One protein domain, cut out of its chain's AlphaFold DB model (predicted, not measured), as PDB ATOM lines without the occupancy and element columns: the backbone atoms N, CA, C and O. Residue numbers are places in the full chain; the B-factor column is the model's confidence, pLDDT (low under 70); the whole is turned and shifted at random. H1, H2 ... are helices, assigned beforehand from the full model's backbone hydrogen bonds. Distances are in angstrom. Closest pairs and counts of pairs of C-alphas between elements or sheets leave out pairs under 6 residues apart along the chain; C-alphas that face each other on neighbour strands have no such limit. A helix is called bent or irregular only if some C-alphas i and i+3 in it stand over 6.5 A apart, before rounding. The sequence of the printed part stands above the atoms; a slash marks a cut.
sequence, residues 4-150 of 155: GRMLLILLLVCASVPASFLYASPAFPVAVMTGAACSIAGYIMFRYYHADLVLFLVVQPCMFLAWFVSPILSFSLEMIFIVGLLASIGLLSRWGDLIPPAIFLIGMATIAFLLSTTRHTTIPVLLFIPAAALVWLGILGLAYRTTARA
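This is residues 4 to 150 of the 155 residues of an uncharacterized protein of Methanoregulaceae archaeon PtaU1.Bin222 (UniProt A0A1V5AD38). Picture two rows of helices lying one over the other as two layers, with the helices running up and down along the longest axis: H1, H5 and H6 make one row, and H2, then the shorter H3 and H4 one after the other, then H7 make the second. H1 packs on H2, H3, H4 and H5, and H5 packs on H1, H3, H4 and H6, while H7 is held loosely, only just touching H6. The printed part has 147 residues with seven named helices, H1 to H7 in chain order, and no named strand; the class is all helix. It is compact, with a radius of gyration of the C-alphas of 15.3 A and spans of 46 by 34 by 20 A.

Start at the longest helix, H7, residues 122 to 150, which has a kink of 26 degrees near residue 130. H6, residues 95 to 116, only just touches it, with 3 pairs of C-alphas within 8 A; the closest are Leu 115 and Pro 124, 5.9 A apart, and the two form a hairpin. H5, residues 71 to 88, touches H6 with residues 71 to 79 alone, at a shallow tilt of 14 degrees, opposite ways; its closest C-alphas there are Pro 71 and Ala 112, 5.4 A. H5 and H7 are near each other. H1, residues 5 to 21, touches H5 opposite ways at 8 degrees, a shallow tilt, closest at the C-alphas of Cys 14 and Leu 77, 6.2 A. H2, residues 28 to 48, makes a hairpin with H1, closest at the C-alphas of Ala 15 and Gly 35, 4.4 A. H4, residues 60 to 69, touches residues 14 to 21 of H1 alone, the closest C-alphas being Pro 18 and Ala 66, 4.8 A. H1, H2, H4 and H5 are an up and down bundle, each running against the one before. H3, residues 52 to 58, touches H2, closest at the C-alphas of Gly 42 and Leu 55, 5.6 A. H1 and H7 are apart. Every O i to N i+4 pair is within hydrogen-bond range in H2, H3 and H5; the counts are 11 of 13 in H1, 5 of 6 in H4, 15 of 18 in H6 and 24 of 25 in H7.

Find C-alpha 5 at (-25.725, -45.748, 44.976), where H1 begins; it runs 25.2 A, and H2 30.2 A. H5 is 25.5 A long and H6 31.0 A. H7 runs 41.1 A to C-alpha 150 at (-35.796, -40.347, 61.838). H1 and H6 are only just irregular: C-alphas 15 and 18 are 6.52 A apart, and 97 and 100 are 6.7 A apart.

The C-alphas farthest apart, Ala 24 and Arg 149, are 47.9 A apart. The printed part has no cut, and no link is long. Mean pLDDT of the printed part is 74.2; 56 residues are under 70, among them residues 90 to 102 and 115 to 150.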
ATOM      1  N   GLY A   4     -27.517 -44.033  48.646       65.44
ATOM      2  CA  GLY A   4     -26.056 -44.062  48.484       65.44
ATOM      3  C   GLY A   4     -25.516 -44.514  47.113       65.44
ATOM      4  O   GLY A   4     -24.469 -44.024  46.695       65.44
ATOM      5  N   ARG A   5     -26.211 -45.369  46.333       78.25
ATOM      6  CA  ARG A   5     -25.725 -45.748  44.976       78.25
ATOM      7  C   ARG A   5     -25.734 -44.569  44.005       78.25
ATOM      8  O   ARG A   5     -24.824 -44.431  43.198       78.25
ATOM      9  N   MET A   6     -26.775 -43.743  44.077       80.75
ATOM     10  CA  MET A   6     -26.903 -42.549  43.242       80.75
ATOM     11  C   MET A   6     -25.810 -41.527  43.573       80.75
ATOM     12  O   MET A   6     -25.160 -41.024  42.664       80.75
ATOM     13  N   LEU A   7     -25.544 -41.298  44.862       82.12
ATOM     14  CA  LEU A   7     -24.462 -40.428  45.332       82.12
ATOM     15  C   LEU A   7     -23.080 -40.927  44.905       82.12
ATOM     16  O   LEU A   7     -22.253 -40.123  44.492       82.12
ATOM     17  N   LEU A   8     -22.841 -42.241  44.934       84.00
ATOM     18  CA  LEU A   8     -21.586 -42.811  44.443       84.00
ATOM     19  C   LEU A   8     -21.393 -42.552  42.940       84.00
ATOM     20  O   LEU A   8     -20.304 -42.171  42.524       84.00
ATOM     21  N   ILE A   9     -22.442 -42.715  42.126       86.06
ATOM     22  CA  ILE A   9     -22.381 -42.410  40.686       86.06
ATOM     23  C   ILE A   9     -22.099 -40.920  40.472       86.06
ATOM     24  O   ILE A   9     -21.202 -40.572  39.708       86.06
ATOM     25  N   LEU A  10     -22.819 -40.047  41.180       85.56
ATOM     26  CA  LEU A  10     -22.593 -38.605  41.116       85.56
ATOM     27  C   LEU A  10     -21.169 -38.236  41.541       85.56
ATOM     28  O   LEU A  10     -20.580 -37.340  40.945       85.56
ATOM     29  N   LEU A  11     -20.587 -38.952  42.503       86.00
ATOM     30  CA  LEU A  11     -19.222 -38.715  42.974       86.00
ATOM     31  C   LEU A  11     -18.215 -39.036  41.879       86.00
ATOM     32  O   LEU A  11     -17.334 -38.227  41.617       86.00
ATOM     33  N   LEU A  12     -18.380 -40.169  41.197       87.19
ATOM     34  CA  LEU A  12     -17.522 -40.554  40.075       87.19
ATOM     35  C   LEU A  12     -17.613 -39.547  38.917       87.19
ATOM     36  O   LEU A  12     -16.597 -39.192  38.315       87.19
ATOM     37  N   VAL A  13     -18.814 -39.037  38.628       87.69
ATOM     38  CA  VAL A  13     -19.005 -37.966  37.637       87.69
ATOM     39  C   VAL A  13     -18.282 -36.693  38.086       87.69
ATOM     40  O   VAL A  13     -17.465 -36.151  37.349       87.69
ATOM     41  N   CYS A  14     -18.491 -36.249  39.324       85.06
ATOM     42  CA  CYS A  14     -17.867 -35.032  39.846       85.06
ATOM     43  C   CYS A  14     -16.343 -35.151  40.007       85.06
ATOM     44  O   CYS A  14     -15.650 -34.143  39.954       85.06
ATOM     45  N   ALA A  15     -15.805 -36.363  40.168       85.50
ATOM     46  CA  ALA A  15     -14.370 -36.622  40.223       85.50
ATOM     47  C   ALA A  15     -13.702 -36.620  38.837       85.50
ATOM     48  O   ALA A  15     -12.534 -36.258  38.716       85.50
ATOM     49  N   SER A  16     -14.431 -37.007  37.786       86.88
ATOM     50  CA  SER A  16     -13.899 -37.114  36.419       86.88
ATOM     51  C   SER A  16     -14.013 -35.816  35.618       86.88
ATOM     52  O   SER A  16     -13.125 -35.507  34.820       86.88
ATOM     53  N   VAL A  17     -15.058 -35.016  35.856       87.25
ATOM     54  CA  VAL A  17     -15.280 -33.751  35.138       87.25
ATOM     55  C   VAL A  17     -14.106 -32.765  35.288       87.25
ATOM     56  O   VAL A  17     -13.597 -32.329  34.255       87.25
ATOM     57  N   PRO A  18     -13.577 -32.453  36.490       83.56
ATOM     58  CA  PRO A  18     -12.443 -31.534  36.629       83.56
ATOM     59  C   PRO A  18     -11.210 -31.996  35.842       83.56
ATOM     60  O   PRO A  18     -10.567 -31.192  35.171       83.56
ATOM     61  N   ALA A  19     -10.909 -33.300  35.869       86.38
ATOM     62  CA  ALA A  19      -9.779 -33.872  35.142       86.38
ATOM     63  C   ALA A  19      -9.941 -33.727  33.617       86.38
ATOM     64  O   ALA A  19      -8.981 -33.379  32.936       86.38
ATOM     65  N   SER A  20     -11.153 -33.926  33.085       86.50
ATOM     66  CA  SER A  20     -11.423 -33.766  31.647       86.50
ATOM     67  C   SER A  20     -11.200 -32.330  31.153       86.50
ATOM     68  O   SER A  20     -10.595 -32.128  30.103       86.50
ATOM     69  N   PHE A  21     -11.600 -31.328  31.943       84.94
ATOM     70  CA  PHE A  21     -11.405 -29.914  31.606       84.94
ATOM     71  C   PHE A  21      -9.967 -29.427  31.833       84.94
ATOM     72  O   PHE A  21      -9.547 -28.449  31.219       84.94
ATOM     73  N   LEU A  22      -9.202 -30.106  32.689       84.38
ATOM     74  CA  LEU A  22      -7.801 -29.787  32.957       84.38
ATOM     75  C   LEU A  22      -6.816 -30.570  32.082       84.38
ATOM     76  O   LEU A  22      -5.626 -30.387  32.283       84.38
ATOM     77  N   TYR A  23      -7.251 -31.384  31.113       86.81
ATOM     78  CA  TYR A  23      -6.381 -32.252  30.292       86.81
ATOM     79  C   TYR A  23      -5.112 -31.569  29.740       86.81
ATOM     80  O   TYR A  23      -4.035 -32.158  29.767       86.81
ATOM     81  N   ALA A  24      -5.224 -30.322  29.273       85.44
ATOM     82  CA  ALA A  24      -4.104 -29.561  28.710       85.44
ATOM     83  C   ALA A  24      -3.372 -28.668  29.738       85.44
ATOM     84  O   ALA A  24      -2.468 -27.916  29.380       85.44
ATOM     85  N   SER A  25      -3.778 -28.707  31.010       83.38
ATOM     86  CA  SER A  25      -3.248 -27.873  32.088       83.38
ATOM     87  C   SER A  25      -2.167 -28.609  32.885       83.38
ATOM     88  O   SER A  25      -2.296 -29.811  33.131       83.38
ATOM     89  N   PRO A  26      -1.142 -27.908  33.408       83.75
ATOM     90  CA  PRO A  26      -0.187 -28.495  34.353       83.75
ATOM     91  C   PRO A  26      -0.849 -29.028  35.637       83.75
ATOM     92  O   PRO A  26      -0.257 -29.843  36.339       83.75
ATOM     93  N   ALA A  27      -2.086 -28.615  35.938       80.44
ATOM     94  CA  ALA A  27      -2.867 -29.137  37.059       80.44
ATOM     95  C   ALA A  27      -3.534 -30.503  36.780       80.44
ATOM     96  O   ALA A  27      -4.117 -31.087  37.696       80.44
ATOM     97  N   PHE A  28      -3.445 -31.042  35.556       83.94
ATOM     98  CA  PHE A  28      -4.051 -32.326  35.183       83.94
ATOM     99  C   PHE A  28      -3.671 -33.498  36.105       83.94
ATOM    100  O   PHE A  28      -4.582 -34.183  36.579       83.94
ATOM    101  N   PRO A  29      -2.381 -33.738  36.434       85.38
ATOM    102  CA  PRO A  29      -2.005 -34.891  37.255       85.38
ATOM    103  C   PRO A  29      -2.597 -34.805  38.662       85.38
ATOM    104  O   PRO A  29      -3.050 -35.806  39.213       85.38
ATOM    105  N   VAL A  30      -2.649 -33.591  39.220       84.75
ATOM    106  CA  VAL A  30      -3.271 -33.329  40.520       84.75
ATOM    107  C   VAL A  30      -4.761 -33.652  40.455       84.75
ATOM    108  O   VAL A  30      -5.259 -34.373  41.315       84.75
ATOM    109  N   ALA A  31      -5.458 -33.216  39.402       84.19
ATOM    110  CA  ALA A  31      -6.881 -33.489  39.239       84.19
ATOM    111  C   ALA A  31      -7.204 -34.987  39.137       84.19
ATOM    112  O   ALA A  31      -8.155 -35.452  39.766       84.19
ATOM    113  N   VAL A  32      -6.384 -35.754  38.412       87.38
ATOM    114  CA  VAL A  32      -6.533 -37.214  38.307       87.38
ATOM    115  C   VAL A  32      -6.278 -37.897  39.652       87.38
ATOM    116  O   VAL A  32      -7.082 -38.730  40.068       87.38
ATOM    117  N   MET A  33      -5.201 -37.538  40.360       86.94
ATOM    118  CA  MET A  33      -4.880 -38.128  41.667       86.94
ATOM    119  C   MET A  33      -5.959 -37.829  42.707       86.94
ATOM    120  O   MET A  33      -6.405 -38.736  43.410       86.94
ATOM    121  N   THR A  34      -6.415 -36.578  42.785       85.56
ATOM    122  CA  THR A  34      -7.493 -36.185  43.694       85.56
ATOM    123  C   THR A  34      -8.795 -36.896  43.334       85.56
ATOM    124  O   THR A  34      -9.431 -37.469  44.215       85.56
ATOM    125  N   GLY A  35      -9.164 -36.951  42.049       87.06
ATOM    126  CA  GLY A  35     -10.351 -37.674  41.590       87.06
ATOM    127  C   GLY A  35     -10.311 -39.168  41.929       87.06
ATOM    128  O   GLY A  35     -11.298 -39.717  42.425       87.06
ATOM    129  N   ALA A  36      -9.162 -39.822  41.738       88.38
ATOM    130  CA  ALA A  36      -8.963 -41.223  42.102       88.38
ATOM    131  C   ALA A  36      -9.068 -41.441  43.620       88.38
ATOM    132  O   ALA A  36      -9.794 -42.333  44.059       88.38
ATOM    133  N   ALA A  37      -8.412 -40.600  44.425       87.12
ATOM    134  CA  ALA A  37      -8.462 -40.681  45.884       87.12
ATOM    135  C   ALA A  37      -9.891 -40.496  46.419       87.12
ATOM    136  O   ALA A  37     -10.359 -41.310  47.216       87.12
ATOM    137  N   CYS A  38     -10.616 -39.487  45.928       87.44
ATOM    138  CA  CYS A  38     -12.012 -39.244  46.285       87.44
ATOM    139  C   CYS A  38     -12.919 -40.405  45.855       87.44
ATOM    140  O   CYS A  38     -13.791 -40.815  46.615       87.44
ATOM    141  N   SER A  39     -12.689 -40.990  44.675       87.12
ATOM    142  CA  SER A  39     -13.455 -42.145  44.186       87.12
ATOM    143  C   SER A  39     -13.239 -43.392  45.044       87.12
ATOM    144  O   SER A  39     -14.202 -44.067  45.408       87.12
ATOM    145  N   ILE A  40     -11.987 -43.679  45.415       87.94
ATOM    146  CA  ILE A  40     -11.633 -44.805  46.290       87.94
ATOM    147  C   ILE A  40     -12.228 -44.594  47.683       87.94
ATOM    148  O   ILE A  40     -12.908 -45.481  48.200       87.94
ATOM    149  N   ALA A  41     -12.039 -43.411  48.273       85.31
ATOM    150  CA  ALA A  41     -12.611 -43.069  49.571       85.31
ATOM    151  C   ALA A  41     -14.144 -43.164  49.546       85.31
ATOM    152  O   ALA A  41     -14.738 -43.770  50.434       85.31
ATOM    153  N   GLY A  42     -14.787 -42.647  48.496       85.06
ATOM    154  CA  GLY A  42     -16.233 -42.729  48.308       85.06
ATOM    155  C   GLY A  42     -16.727 -44.172  48.209       85.06
ATOM    156  O   GLY A  42     -17.700 -44.541  48.863       85.06
ATOM    157  N   TYR A  43     -16.023 -45.025  47.461       86.88
ATOM    158  CA  TYR A  43     -16.350 -46.446  47.357       86.88
ATOM    159  C   TYR A  43     -16.219 -47.178  48.702       86.88
ATOM    160  O   TYR A  43     -17.127 -47.917  49.090       86.88
ATOM    161  N   ILE A  44     -15.129 -46.939  49.439       84.69
ATOM    162  CA  ILE A  44     -14.909 -47.506  50.779       84.69
ATOM    163  C   ILE A  44     -16.031 -47.056  51.722       84.69
ATOM    164  O   ILE A  44     -16.678 -47.886  52.359       84.69
ATOM    165  N   MET A  45     -16.339 -45.760  51.766       82.94
ATOM    166  CA  MET A  45     -17.388 -45.220  52.636       82.94
ATOM    167  C   MET A  45     -18.774 -45.764  52.282       82.94
ATOM    168  O   MET A  45     -19.538 -46.133  53.174       82.94
ATOM    169  N   PHE A  46     -19.083 -45.904  50.992       82.12
ATOM    170  CA  PHE A  46     -20.318 -46.546  50.545       82.12
ATOM    171  C   PHE A  46     -20.407 -48.010  51.003       82.12
ATOM    172  O   PHE A  46     -21.493 -48.485  51.346       82.12
ATOM    173  N   ARG A  47     -19.276 -48.731  51.021       81.31
ATOM    174  CA  ARG A  47     -19.226 -50.149  51.393       81.31
ATOM    175  C   ARG A  47     -19.335 -50.385  52.898       81.31
ATOM    176  O   ARG A  47     -19.956 -51.379  53.273       81.31
ATOM    177  N   TYR A  48     -18.738 -49.517  53.714       77.75
ATOM    178  CA  TYR A  48     -18.584 -49.737  55.157       77.75
ATOM    179  C   TYR A  48     -19.446 -48.830  56.044       77.75
ATOM    180  O   TYR A  48     -19.813 -49.260  57.131       77.75
ATOM    181  N   TYR A  49     -19.784 -47.609  55.611       67.06
ATOM    182  CA  TYR A  49     -20.333 -46.586  56.513       67.06
ATOM    183  C   TYR A  49     -21.708 -46.018  56.137       67.06
ATOM    184  O   TYR A  49     -22.268 -45.295  56.949       67.06
ATOM    185  N   HIS A  50     -22.294 -46.356  54.977       66.62
ATOM    186  CA  HIS A  50     -23.671 -45.987  54.564       66.62
ATOM    187  C   HIS A  50     -24.125 -44.548  54.914       66.62
ATOM    188  O   HIS A  50     -25.308 -44.294  55.129       66.62
ATOM    189  N   ALA A  51     -23.189 -43.598  54.962       70.00
ATOM    190  CA  ALA A  51     -23.439 -42.229  55.384       70.00
ATOM    191  C   ALA A  51     -23.344 -41.300  54.172       70.00
ATOM    192  O   ALA A  51     -22.256 -40.927  53.731       70.00
ATOM    193  N   ASP A  52     -24.503 -40.907  53.647       71.31
ATOM    194  CA  ASP A  52     -24.630 -40.045  52.465       71.31
ATOM    195  C   ASP A  52     -23.918 -38.687  52.638       71.31
ATOM    196  O   ASP A  52     -23.335 -38.153  51.694       71.31
ATOM    197  N   LEU A  53     -23.869 -38.170  53.871       70.69
ATOM    198  CA  LEU A  53     -23.145 -36.942  54.225       70.69
ATOM    199  C   LEU A  53     -21.623 -37.073  54.096       70.69
ATOM    200  O   LEU A  53     -20.942 -36.101  53.781       70.69
ATOM    201  N   VAL A  54     -21.071 -38.266  54.314       74.94
ATOM    202  CA  VAL A  54     -19.625 -38.488  54.184       74.94
ATOM    203  C   VAL A  54     -19.229 -38.485  52.709       74.94
ATOM    204  O   VAL A  54     -18.224 -37.880  52.351       74.94
ATOM    205  N   LEU A  55     -20.056 -39.068  51.833       74.50
ATOM    206  CA  LEU A  55     -19.843 -39.021  50.380       74.50
ATOM    207  C   LEU A  55     -19.825 -37.578  49.852       74.50
ATOM    208  O   LEU A  55     -19.047 -37.252  48.958       74.50
ATOM    209  N   PHE A  56     -20.634 -36.705  50.450       77.62
ATOM    210  CA  PHE A  56     -20.670 -35.276  50.147       77.62
ATOM    211  C   PHE A  56     -19.398 -34.528  50.550       77.62
ATOM    212  O   PHE A  56     -18.915 -33.688  49.794       77.62
ATOM    213  N   LEU A  57     -18.803 -34.866  51.692       78.31
ATOM    214  CA  LEU A  57     -17.526 -34.281  52.106       78.31
ATOM    215  C   LEU A  57     -16.357 -34.794  51.258       78.31
ATOM    216  O   LEU A  57     -15.461 -34.033  50.904       78.31
ATOM    217  N   VAL A  58     -16.389 -36.073  50.877       83.38
ATOM    218  CA  VAL A  58     -15.328 -36.700  50.079       83.38
ATOM    219  C   VAL A  58     -15.201 -36.071  48.689       83.38
ATOM    220  O   VAL A  58     -14.096 -36.027  48.159       83.38
ATOM    221  N   VAL A  59     -16.284 -35.556  48.097       83.44
ATOM    222  CA  VAL A  59     -16.241 -34.960  46.747       83.44
ATOM    223  C   VAL A  59     -15.730 -33.507  46.722       83.44
ATOM    224  O   VAL A  59     -15.419 -32.988  45.651       83.44
ATOM    225  N   GLN A  60     -15.576 -32.847  47.877       83.06
ATOM    226  CA  GLN A  60     -15.198 -31.424  47.950       83.06
ATOM    227  C   GLN A  60     -13.868 -31.056  47.294       83.06
ATOM    228  O   GLN A  60     -13.822 -30.051  46.580       83.06
ATOM    229  N   PRO A  61     -12.798 -31.858  47.432       80.56
ATOM    230  CA  PRO A  61     -11.549 -31.584  46.730       80.56
ATOM    231  C   PRO A  61     -11.718 -31.545  45.202       80.56
ATOM    232  O   PRO A  61     -11.078 -30.736  44.531       80.56
ATOM    233  N   CYS A  62     -12.609 -32.369  44.639       84.06
ATOM    234  CA  CYS A  62     -12.905 -32.370  43.205       84.06
ATOM    235  C   CYS A  62     -13.658 -31.105  42.771       84.06
ATOM    236  O   CYS A  62     -13.333 -30.535  41.730       84.06
ATOM    237  N   MET A  63     -14.611 -30.629  43.581       84.44
ATOM    238  CA  MET A  63     -15.320 -29.364  43.324       84.44
ATOM    239  C   MET A  63     -14.352 -28.180  43.349       84.44
ATOM    240  O   MET A  63     -14.335 -27.355  42.440       84.44
ATOM    241  N   PHE A  64     -13.445 -28.159  44.325       80.75
ATOM    242  CA  PHE A  64     -12.415 -27.130  44.416       80.75
ATOM    243  C   PHE A  64     -11.496 -27.091  43.183       80.75
ATOM    244  O   PHE A  64     -11.142 -26.023  42.690       80.75
ATOM    245  N   LEU A  65     -11.146 -28.251  42.626       78.94
ATOM    246  CA  LEU A  65     -10.389 -28.322  41.374       78.94
ATOM    247  C   LEU A  65     -11.207 -27.865  40.158       78.94
ATOM    248  O   LEU A  65     -10.652 -27.229  39.263       78.94
ATOM    249  N   ALA A  66     -12.516 -28.130  40.122       83.06
ATOM    250  CA  ALA A  66     -13.391 -27.574  39.086       83.06
ATOM    251  C   ALA A  66     -13.430 -26.041  39.141       83.06
ATOM    252  O   ALA A  66     -13.496 -25.398  38.096       83.06
ATOM    253  N   TRP A  67     -13.333 -25.451  40.336       78.81
ATOM    254  CA  TRP A  67     -13.301 -23.998  40.508       78.81
ATOM    255  C   TRP A  67     -12.095 -23.354  39.821       78.81
ATOM    256  O   TRP A  67     -12.222 -22.281  39.233       78.81
ATOM    257  N   PHE A  68     -10.938 -24.024  39.847       76.12
ATOM    258  CA  PHE A  68      -9.740 -23.574  39.130       76.12
ATOM    259  C   PHE A  68      -9.946 -23.483  37.615       76.12
ATOM    260  O   PHE A  68      -9.311 -22.651  36.971       76.12
ATOM    261  N   VAL A  69     -10.822 -24.319  37.052       78.75
ATOM    262  CA  VAL A  69     -11.235 -24.226  35.646       78.75
ATOM    263  C   VAL A  69     -12.252 -23.105  35.478       78.75
ATOM    264  O   VAL A  69     -12.097 -22.233  34.628       78.75
ATOM    265  N   SER A  70     -13.333 -23.165  36.256       78.75
ATOM    266  CA  SER A  70     -14.442 -22.226  36.177       78.75
ATOM    267  C   SER A  70     -15.301 -22.282  37.447       78.75
ATOM    268  O   SER A  70     -15.812 -23.354  37.794       78.75
ATOM    269  N   PRO A  71     -15.569 -21.131  38.094       77.31
ATOM    270  CA  PRO A  71     -16.529 -21.031  39.194       77.31
ATOM    271  C   PRO A  71     -17.917 -21.593  38.850       77.31
ATOM    272  O   PRO A  71     -18.550 -22.252  39.673       77.31
ATOM    273  N   ILE A  72     -18.373 -21.389  37.607       78.06
ATOM    274  CA  ILE A  72     -19.679 -21.866  37.128       78.06
ATOM    275  C   ILE A  72     -19.697 -23.396  37.044       78.06
ATOM    276  O   ILE A  72     -20.699 -24.020  37.395       78.06
ATOM    277  N   LEU A  73     -18.590 -24.011  36.610       80.62
ATOM    278  CA  LEU A  73     -18.469 -25.467  36.526       80.62
ATOM    279  C   LEU A  73     -18.516 -26.100  37.919       80.62
ATOM    280  O   LEU A  73     -19.296 -27.024  38.137       80.62
ATOM    281  N   SER A  74     -17.729 -25.569  38.862       83.94
ATOM    282  CA  SER A  74     -17.749 -26.014  40.261       83.94
ATOM    283  C   SER A  74     -19.150 -25.930  40.847       83.94
ATOM    284  O   SER A  74     -19.662 -26.920  41.361       83.94
ATOM    285  N   PHE A  75     -19.801 -24.774  40.698       80.00
ATOM    286  CA  PHE A  75     -21.150 -24.567  41.206       80.00
ATOM    287  C   PHE A  75     -22.158 -25.544  40.584       80.00
ATOM    288  O   PHE A  75     -22.975 -26.126  41.291       80.00
ATOM    289  N   SER A  76     -22.080 -25.783  39.273       80.69
ATOM    290  CA  SER A  76     -22.987 -26.706  38.578       80.69
ATOM    291  C   SER A  76     -22.840 -28.147  39.074       80.69
ATOM    292  O   SER A  76     -23.839 -28.835  39.286       80.69
ATOM    293  N   LEU A  77     -21.607 -28.608  39.294       84.56
ATOM    294  CA  LEU A  77     -21.348 -29.939  39.845       84.56
ATOM    295  C   LEU A  77     -21.837 -30.050  41.294       84.56
ATOM    296  O   LEU A  77     -22.474 -31.037  41.663       84.56
ATOM    297  N   GLU A  78     -21.598 -29.016  42.095       82.94
ATOM    298  CA  GLU A  78     -22.031 -28.945  43.488       82.94
ATOM    299  C   GLU A  78     -23.563 -28.950  43.604       82.94
ATOM    300  O   GLU A  78     -24.112 -29.703  44.404       82.94
ATOM    301  N   MET A  79     -24.266 -28.228  42.726       81.56
ATOM    302  CA  MET A  79     -25.729 -28.254  42.602       81.56
ATOM    303  C   MET A  79     -26.266 -29.658  42.330       81.56
ATOM    304  O   MET A  79     -27.162 -30.127  43.034       81.56
ATOM    305  N   ILE A  80     -25.715 -30.345  41.324       84.12
ATOM    306  CA  ILE A  80     -26.125 -31.711  40.969       84.12
ATOM    307  C   ILE A  80     -25.924 -32.642  42.172       84.12
ATOM    308  O   ILE A  80     -26.792 -33.462  42.486       84.12
ATOM    309  N   PHE A  81     -24.800 -32.494  42.872       81.88
ATOM    310  CA  PHE A  81     -24.467 -33.333  44.011       81.88
ATOM    311  C   PHE A  81     -25.346 -33.044  45.240       81.88
ATOM    312  O   PHE A  81     -25.813 -33.983  45.884       81.88
ATOM    313  N   ILE A  82     -25.647 -31.772  45.533       80.75
ATOM    314  CA  ILE A  82     -26.563 -31.350  46.608       80.75
ATOM    315  C   ILE A  82     -27.977 -31.861  46.344       80.75
ATOM    316  O   ILE A  82     -28.594 -32.436  47.238       80.75
ATOM    317  N   VAL A  83     -28.494 -31.701  45.123       78.62
ATOM    318  CA  VAL A  83     -29.817 -32.230  44.755       78.62
ATOM    319  C   VAL A  83     -29.840 -33.748  44.924       78.62
ATOM    320  O   VAL A  83     -30.790 -34.296  45.484       78.62
ATOM    321  N   GLY A  84     -28.766 -34.429  44.515       77.69
ATOM    322  CA  GLY A  84     -28.627 -35.865  44.716       77.69
ATOM    323  C   GLY A  84     -28.595 -36.282  46.188       77.69
ATOM    324  O   GLY A  84     -29.226 -37.275  46.557       77.69
ATOM    325  N   LEU A  85     -27.924 -35.502  47.037       80.06
ATOM    326  CA  LEU A  85     -27.886 -35.702  48.483       80.06
ATOM    327  C   LEU A  85     -29.268 -35.512  49.113       80.06
ATOM    328  O   LEU A  85     -29.733 -36.406  49.816       80.06
ATOM    329  N   LEU A  86     -29.939 -34.392  48.823       76.50
ATOM    330  CA  LEU A  86     -31.287 -34.082  49.314       76.50
ATOM    331  C   LEU A  86     -32.302 -35.155  48.896       76.50
ATOM    332  O   LEU A  86     -33.203 -35.489  49.668       76.50
ATOM    333  N   ALA A  87     -32.136 -35.723  47.698       75.44
ATOM    334  CA  ALA A  87     -32.960 -36.825  47.213       75.44
ATOM    335  C   ALA A  87     -32.684 -38.113  47.997       75.44
ATOM    336  O   ALA A  87     -33.626 -38.793  48.397       75.44
ATOM    337  N   SER A  88     -31.408 -38.426  48.253       74.50
ATOM    338  CA  SER A  88     -30.998 -39.636  48.979       74.50
ATOM    339  C   SER A  88     -31.494 -39.644  50.428       74.50
ATOM    340  O   SER A  88     -31.976 -40.669  50.903       74.50
ATOM    341  N   ILE A  89     -31.465 -38.490  51.106       73.31
ATOM    342  CA  ILE A  89     -31.927 -38.346  52.498       73.31
ATOM    343  C   ILE A  89     -33.444 -38.092  52.627       73.31
ATOM    344  O   ILE A  89     -33.942 -37.886  53.730       73.31
ATOM    345  N   GLY A  90     -34.194 -38.100  51.516       68.69
ATOM    346  CA  GLY A  90     -35.661 -37.985  51.512       68.69
ATOM    347  C   GLY A  90     -36.218 -36.579  51.769       68.69
ATOM    348  O   GLY A  90     -37.431 -36.416  51.928       68.69
ATOM    349  N   LEU A  91     -35.363 -35.552  51.769       66.50
ATOM    350  CA  LEU A  91     -35.730 -34.153  52.027       66.50
ATOM    351  C   LEU A  91     -36.506 -33.502  50.867       66.50
ATOM    352  O   LEU A  91     -37.196 -32.511  51.064       66.50
ATOM    353  N   LEU A  92     -36.467 -34.098  49.672       66.06
ATOM    354  CA  LEU A  92     -37.269 -33.681  48.511       66.06
ATOM    355  C   LEU A  92     -38.759 -34.075  48.596       66.06
ATOM    356  O   LEU A  92     -39.526 -33.748  47.694       66.06
ATOM    357  N   SER A  93     -39.190 -34.768  49.656       61.59
ATOM    358  CA  SER A  93     -40.575 -35.247  49.796       61.59
ATOM    359  C   SER A  93     -41.576 -34.181  50.267       61.59
ATOM    360  O   SER A  93     -42.780 -34.357  50.075       61.59
ATOM    361  N   ARG A  94     -41.117 -33.070  50.864       64.88
ATOM    362  CA  ARG A  94     -41.978 -31.982  51.359       64.88
ATOM    363  C   ARG A  94     -41.540 -30.639  50.785       64.88
ATOM    364  O   ARG A  94     -40.421 -30.193  51.007       64.88
ATOM    365  N   TRP A  95     -42.466 -29.950  50.117       58.91
ATOM    366  CA  TRP A  95     -42.223 -28.647  49.483       58.91
ATOM    367  C   TRP A  95     -41.712 -27.563  50.447       58.91
ATOM    368  O   TRP A  95     -40.938 -26.702  50.042       58.91
ATOM    369  N   GLY A  96     -42.098 -27.620  51.727       59.59
ATOM    370  CA  GLY A  96     -41.649 -26.667  52.749       59.59
ATOM    371  C   GLY A  96     -40.167 -26.792  53.122       59.59
ATOM    372  O   GLY A  96     -39.547 -25.792  53.476       59.59
ATOM    373  N   ASP A  97     -39.577 -27.979  52.966       60.75
ATOM    374  CA  ASP A  97     -38.172 -28.223  53.314       60.75
ATOM    375  C   ASP A  97     -37.210 -27.849  52.164       60.75
ATOM    376  O   ASP A  97     -35.990 -27.857  52.336       60.75
ATOM    377  N   LEU A  98     -37.752 -27.464  50.997       64.38
ATOM    378  CA  LEU A  98     -36.996 -27.030  49.815       64.38
ATOM    379  C   LEU A  98     -36.648 -25.542  49.818       64.38
ATOM    380  O   LEU A  98     -35.731 -25.135  49.109       64.38
ATOM    381  N   ILE A  99     -37.349 -24.731  50.613       66.81
ATOM    382  CA  ILE A  99     -37.163 -23.275  50.627       66.81
ATOM    383  C   ILE A  99     -35.749 -22.892  51.104       66.81
ATOM    384  O   ILE A  99     -35.090 -22.127  50.395       66.81
ATOM    385  N   PRO A 100     -35.224 -23.423  52.232       65.00
ATOM    386  CA  PRO A 100     -33.878 -23.068  52.681       65.00
ATOM    387  C   PRO A 100     -32.780 -23.490  51.689       65.00
ATOM    388  O   PRO A 100     -31.955 -22.638  51.358       65.00
ATOM    389  N   PRO A 101     -32.776 -24.726  51.137       64.62
ATOM    390  CA  PRO A 101     -31.857 -25.095  50.065       64.62
ATOM    391  C   PRO A 101     -32.004 -24.213  48.823       64.62
ATOM    392  O   PRO A 101     -31.000 -23.780  48.281       64.62
ATOM    393  N   ALA A 102     -33.222 -23.893  48.377       67.88
ATOM    394  CA  ALA A 102     -33.429 -23.098  47.168       67.88
ATOM    395  C   ALA A 102     -32.878 -21.669  47.295       67.88
ATOM    396  O   ALA A 102     -32.117 -21.234  46.433       67.88
ATOM    397  N   ILE A 103     -33.208 -20.957  48.381       72.06
ATOM    398  CA  ILE A 103     -32.675 -19.607  48.657       72.06
ATOM    399  C   ILE A 103     -31.149 -19.646  48.690       72.06
ATOM    400  O   ILE A 103     -30.466 -18.789  48.129       72.06
ATOM    401  N   PHE A 104     -30.621 -20.679  49.331       67.38
ATOM    402  CA  PHE A 104     -29.200 -20.860  49.488       67.38
ATOM    403  C   PHE A 104     -28.478 -21.103  48.143       67.38
ATOM    404  O   PHE A 104     -27.492 -20.431  47.829       67.38
ATOM    405  N   LEU A 105     -29.009 -22.001  47.308       70.88
ATOM    406  CA  LEU A 105     -28.467 -22.301  45.982       70.88
ATOM    407  C   LEU A 105     -28.517 -21.076  45.057       70.88
ATOM    408  O   LEU A 105     -27.572 -20.838  44.311       70.88
ATOM    409  N   ILE A 106     -29.566 -20.253  45.150       73.94
ATOM    410  CA  ILE A 106     -29.663 -18.977  44.421       73.94
ATOM    411  C   ILE A 106     -28.563 -18.002  44.865       73.94
ATOM    412  O   ILE A 106     -27.928 -17.358  44.023       73.94
ATOM    413  N   GLY A 107     -28.296 -17.911  46.172       71.94
ATOM    414  CA  GLY A 107     -27.209 -17.089  46.709       71.94
ATOM    415  C   GLY A 107     -25.845 -17.503  46.151       71.94
ATOM    416  O   GLY A 107     -25.104 -16.669  45.632       71.94
ATOM    417  N   MET A 108     -25.547 -18.801  46.166       68.94
ATOM    418  CA  MET A 108     -24.299 -19.329  45.608       68.94
ATOM    419  C   MET A 108     -24.206 -19.192  44.093       68.94
ATOM    420  O   MET A 108     -23.129 -18.877  43.600       68.94
ATOM    421  N   ALA A 109     -25.310 -19.361  43.358       70.25
ATOM    422  CA  ALA A 109     -25.348 -19.131  41.915       70.25
ATOM    423  C   ALA A 109     -24.968 -17.686  41.582       70.25
ATOM    424  O   ALA A 109     -24.172 -17.434  40.679       70.25
ATOM    425  N   THR A 110     -25.504 -16.738  42.355       72.56
ATOM    426  CA  THR A 110     -25.217 -15.309  42.204       72.56
ATOM    427  C   THR A 110     -23.744 -15.022  42.485       72.56
ATOM    428  O   THR A 110     -23.087 -14.338  41.703       72.56
ATOM    429  N   ILE A 111     -23.195 -15.590  43.562       69.69
ATOM    430  CA  ILE A 111     -21.776 -15.456  43.906       69.69
ATOM    431  C   ILE A 111     -20.898 -16.084  42.816       69.69
ATOM    432  O   ILE A 111     -19.994 -15.427  42.316       69.69
ATOM    433  N   ALA A 112     -21.176 -17.316  42.387       69.94
ATOM    434  CA  ALA A 112     -20.423 -17.995  41.334       69.94
ATOM    435  C   ALA A 112     -20.451 -17.212  40.013       69.94
ATOM    436  O   ALA A 112     -19.417 -17.076  39.358       69.94
ATOM    437  N   PHE A 113     -21.602 -16.636  39.651       71.75
ATOM    438  CA  PHE A 113     -21.739 -15.772  38.482       71.75
ATOM    439  C   PHE A 113     -20.891 -14.502  38.609       71.75
ATOM    440  O   PHE A 113     -20.100 -14.204  37.715       71.75
ATOM    441  N   LEU A 114     -20.976 -13.793  39.737       70.69
ATOM    442  CA  LEU A 114     -20.162 -12.601  39.987       70.69
ATOM    443  C   LEU A 114     -18.664 -12.929  39.921       70.69
ATOM    444  O   LEU A 114     -17.906 -12.261  39.221       70.69
ATOM    445  N   LEU A 115     -18.240 -14.010  40.573       68.38
ATOM    446  CA  LEU A 115     -16.844 -14.437  40.606       68.38
ATOM    447  C   LEU A 115     -16.348 -14.932  39.238       68.38
ATOM    448  O   LEU A 115     -15.179 -14.732  38.918       68.38
ATOM    449  N   SER A 116     -17.222 -15.476  38.385       68.12
ATOM    450  CA  SER A 116     -16.864 -15.873  37.014       68.12
ATOM    451  C   SER A 116     -16.421 -14.706  36.125       68.12
ATOM    452  O   SER A 116     -15.687 -14.912  35.163       68.12
ATOM    453  N   THR A 117     -16.818 -13.474  36.464       68.38
ATOM    454  CA  THR A 117     -16.414 -12.266  35.726       68.38
ATOM    455  C   THR A 117     -15.077 -11.689  36.206       68.38
ATOM    456  O   THR A 117     -14.523 -10.788  35.572       68.38
ATOM    457  N   THR A 118     -14.517 -12.209  37.305       66.62
ATOM    458  CA  THR A 118     -13.254 -11.720  37.873       66.62
ATOM    459  C   THR A 118     -12.038 -12.395  37.230       66.62
ATOM    460  O   THR A 118     -11.979 -13.612  37.087       66.62
ATOM    461  N   ARG A 119     -11.023 -11.600  36.856       57.06
ATOM    462  CA  ARG A 119      -9.773 -12.096  36.237       57.06
ATOM    463  C   ARG A 119      -8.823 -12.815  37.203       57.06
ATOM    464  O   ARG A 119      -7.927 -13.516  36.745       57.06
ATOM    465  N   HIS A 120      -8.977 -12.626  38.513       57.34
ATOM    466  CA  HIS A 120      -8.089 -13.194  39.530       57.34
ATOM    467  C   HIS A 120      -8.862 -14.182  40.396       57.34
ATOM    468  O   HIS A 120      -9.720 -13.772  41.165       57.34
ATOM    469  N   THR A 121      -8.543 -15.471  40.294       56.88
ATOM    470  CA  THR A 121      -9.242 -16.571  40.980       56.88
ATOM    471  C   THR A 121      -8.995 -16.623  42.492       56.88
ATOM    472  O   THR A 121      -9.795 -17.201  43.220       56.88
ATOM    473  N   THR A 122      -7.944 -15.977  43.006       56.66
ATOM    474  CA  THR A 122      -7.487 -16.121  44.401       56.66
ATOM    475  C   THR A 122      -8.372 -15.420  45.442       56.66
ATOM    476  O   THR A 122      -8.693 -16.006  46.473       56.66
ATOM    477  N   ILE A 123      -8.794 -14.177  45.184       58.44
ATOM    478  CA  ILE A 123      -9.700 -13.413  46.068       58.44
ATOM    479  C   ILE A 123     -11.112 -14.040  46.112       58.44
ATOM    480  O   ILE A 123     -11.635 -14.235  47.211       58.44
ATOM    481  N   PRO A 124     -11.710 -14.437  44.968       57.28
ATOM    482  CA  PRO A 124     -12.916 -15.259  44.914       57.28
ATOM    483  C   PRO A 124     -12.838 -16.500  45.797       57.28
ATOM    484  O   PRO A 124     -13.739 -16.741  46.588       57.28
ATOM    485  N   VAL A 125     -11.743 -17.258  45.699       55.72
ATOM    486  CA  VAL A 125     -11.534 -18.492  46.465       55.72
ATOM    487  C   VAL A 125     -11.482 -18.217  47.972       55.72
ATOM    488  O   VAL A 125     -12.130 -18.920  48.744       55.72
ATOM    489  N   LEU A 126     -10.779 -17.164  48.395       60.03
ATOM    490  CA  LEU A 126     -10.667 -16.773  49.806       60.03
ATOM    491  C   LEU A 126     -11.999 -16.347  50.438       60.03
ATOM    492  O   LEU A 126     -12.175 -16.536  51.636       60.03
ATOM    493  N   LEU A 127     -12.931 -15.790  49.658       61.25
ATOM    494  CA  LEU A 127     -14.274 -15.422  50.129       61.25
ATOM    495  C   LEU A 127     -15.282 -16.567  49.987       61.25
ATOM    496  O   LEU A 127     -16.189 -16.708  50.809       61.25
ATOM    497  N   PHE A 128     -15.107 -17.408  48.970       61.47
ATOM    498  CA  PHE A 128     -15.981 -18.538  48.700       61.47
ATOM    499  C   PHE A 128     -15.770 -19.675  49.697       61.47
ATOM    500  O   PHE A 128     -16.751 -20.259  50.136       61.47
ATOM    501  N   ILE A 129     -14.532 -19.961  50.120       59.16
ATOM    502  CA  ILE A 129     -14.254 -21.034  51.090       59.16
ATOM    503  C   ILE A 129     -14.982 -20.805  52.433       59.16
ATOM    504  O   ILE A 129     -15.660 -21.729  52.881       59.16
ATOM    505  N   PRO A 130     -14.916 -19.624  53.086       60.41
ATOM    506  CA  PRO A 130     -15.649 -19.367  54.327       60.41
ATOM    507  C   PRO A 130     -17.161 -19.351  54.121       60.41
ATOM    508  O   PRO A 130     -17.889 -19.894  54.952       60.41
ATOM    509  N   ALA A 131     -17.627 -18.752  53.017       64.56
ATOM    510  CA  ALA A 131     -19.041 -18.744  52.672       64.56
ATOM    511  C   ALA A 131     -19.533 -20.183  52.546       64.56
ATOM    512  O   ALA A 131     -20.359 -20.590  53.347       64.56
ATOM    513  N   ALA A 132     -18.933 -20.981  51.661       61.34
ATOM    514  CA  ALA A 132     -19.206 -22.400  51.515       61.34
ATOM    515  C   ALA A 132     -19.112 -23.129  52.864       61.34
ATOM    516  O   ALA A 132     -20.026 -23.859  53.208       61.34
ATOM    517  N   ALA A 133     -18.094 -22.921  53.702       62.25
ATOM    518  CA  ALA A 133     -18.001 -23.588  55.008       62.25
ATOM    519  C   ALA A 133     -19.236 -23.356  55.905       62.25
ATOM    520  O   ALA A 133     -19.739 -24.299  56.520       62.25
ATOM    521  N   LEU A 134     -19.778 -22.133  55.941       67.25
ATOM    522  CA  LEU A 134     -21.017 -21.828  56.673       67.25
ATOM    523  C   LEU A 134     -22.227 -22.568  56.090       67.25
ATOM    524  O   LEU A 134     -23.124 -22.994  56.818       67.25
ATOM    525  N   VAL A 135     -22.223 -22.771  54.781       63.12
ATOM    526  CA  VAL A 135     -23.233 -23.544  54.053       63.12
ATOM    527  C   VAL A 135     -23.156 -25.000  54.427       63.12
ATOM    528  O   VAL A 135     -24.178 -25.600  54.751       63.12
ATOM    529  N   TRP A 136     -21.950 -25.559  54.384       62.69
ATOM    530  CA  TRP A 136     -21.681 -26.935  54.757       62.69
ATOM    531  C   TRP A 136     -22.213 -27.186  56.162       62.69
ATOM    532  O   TRP A 136     -22.956 -28.142  56.354       62.69
ATOM    533  N   LEU A 137     -21.954 -26.275  57.107       68.00
ATOM    534  CA  LEU A 137     -22.501 -26.332  58.466       68.00
ATOM    535  C   LEU A 137     -24.035 -26.250  58.505       68.00
ATOM    536  O   LEU A 137     -24.661 -26.988  59.263       68.00
ATOM    537  N   GLY A 138     -24.654 -25.401  57.682       65.69
ATOM    538  CA  GLY A 138     -26.112 -25.290  57.582       65.69
ATOM    539  C   GLY A 138     -26.778 -26.554  57.027       65.69
ATOM    540  O   GLY A 138     -27.718 -27.076  57.630       65.69
ATOM    541  N   ILE A 139     -26.266 -27.085  55.913       63.75
ATOM    542  CA  ILE A 139     -26.762 -28.312  55.274       63.75
ATOM    543  C   ILE A 139     -26.521 -29.518  56.186       63.75
ATOM    544  O   ILE A 139     -27.444 -30.301  56.397       63.75
ATOM    545  N   LEU A 140     -25.329 -29.648  56.782       65.44
ATOM    546  CA  LEU A 140     -25.029 -30.694  57.766       65.44
ATOM    547  C   LEU A 140     -25.933 -30.579  58.994       65.44
ATOM    548  O   LEU A 140     -26.431 -31.595  59.463       65.44
ATOM    549  N   GLY A 141     -26.203 -29.370  59.493       66.94
ATOM    550  CA  GLY A 141     -27.112 -29.148  60.617       66.94
ATOM    551  C   GLY A 141     -28.560 -29.540  60.306       66.94
ATOM    552  O   GLY A 141     -29.222 -30.183  61.124       66.94
ATOM    553  N   LEU A 142     -29.053 -29.205  59.109       64.75
ATOM    554  CA  LEU A 142     -30.384 -29.596  58.629       64.75
ATOM    555  C   LEU A 142     -30.485 -31.110  58.399       64.75
ATOM    556  O   LEU A 142     -31.446 -31.747  58.838       64.75
ATOM    557  N   ALA A 143     -29.475 -31.701  57.764       62.25
ATOM    558  CA  ALA A 143     -29.397 -33.137  57.537       62.25
ATOM    559  C   ALA A 143     -29.263 -33.915  58.856       62.25
ATOM    560  O   ALA A 143     -29.919 -34.937  59.037       62.25
ATOM    561  N   TYR A 144     -28.488 -33.413  59.822       64.38
ATOM    562  CA  TYR A 144     -28.388 -33.987  61.165       64.38
ATOM    563  C   TYR A 144     -29.724 -33.917  61.907       64.38
ATOM    564  O   TYR A 144     -30.175 -34.914  62.460       64.38
ATOM    565  N   ARG A 145     -30.429 -32.778  61.873       62.16
ATOM    566  CA  ARG A 145     -31.762 -32.656  62.495       62.16
ATOM    567  C   ARG A 145     -32.794 -33.613  61.899       62.16
ATOM    568  O   ARG A 145     -33.664 -34.085  62.626       62.16
ATOM    569  N   THR A 146     -32.726 -33.883  60.601       58.06
ATOM    570  CA  THR A 146     -33.670 -34.783  59.918       58.06
ATOM    571  C   THR A 146     -33.325 -36.254  60.152       58.06
ATOM    572  O   THR A 146     -34.211 -37.032  60.500       58.06
ATOM    573  N   THR A 147     -32.046 -36.626  60.084       53.91
ATOM    574  CA  THR A 147     -31.575 -37.991  60.386       53.91
ATOM    575  C   THR A 147     -31.697 -38.356  61.870       53.91
ATOM    576  O   THR A 147     -32.171 -39.446  62.180       53.91
ATOM    577  N   ALA A 148     -31.392 -37.440  62.797       54.41
ATOM    578  CA  ALA A 148     -31.578 -37.655  64.236       54.41
ATOM    579  C   ALA A 148     -33.063 -37.780  64.634       54.41
ATOM    580  O   ALA A 148     -33.395 -38.518  65.558       54.41
ATOM    581  N   ARG A 149     -33.976 -37.104  63.919       48.41
ATOM    582  CA  ARG A 149     -35.429 -37.272  64.117       48.41
ATOM    583  C   ARG A 149     -35.963 -38.582  63.541       48.41
ATOM    584  O   ARG A 149     -36.887 -39.144  64.116       48.41
ATOM    585  N   ALA A 150     -35.401 -39.071  62.436       46.88
ATOM    586  CA  ALA A 150     -35.796 -40.347  61.838       46.88
ATOM    587  C   ALA A 150     -35.262 -41.566  62.614       46.88
ATOM    588  O   ALA A 150     -35.886 -42.622  62.596       46.88
TER     589      ALA A 150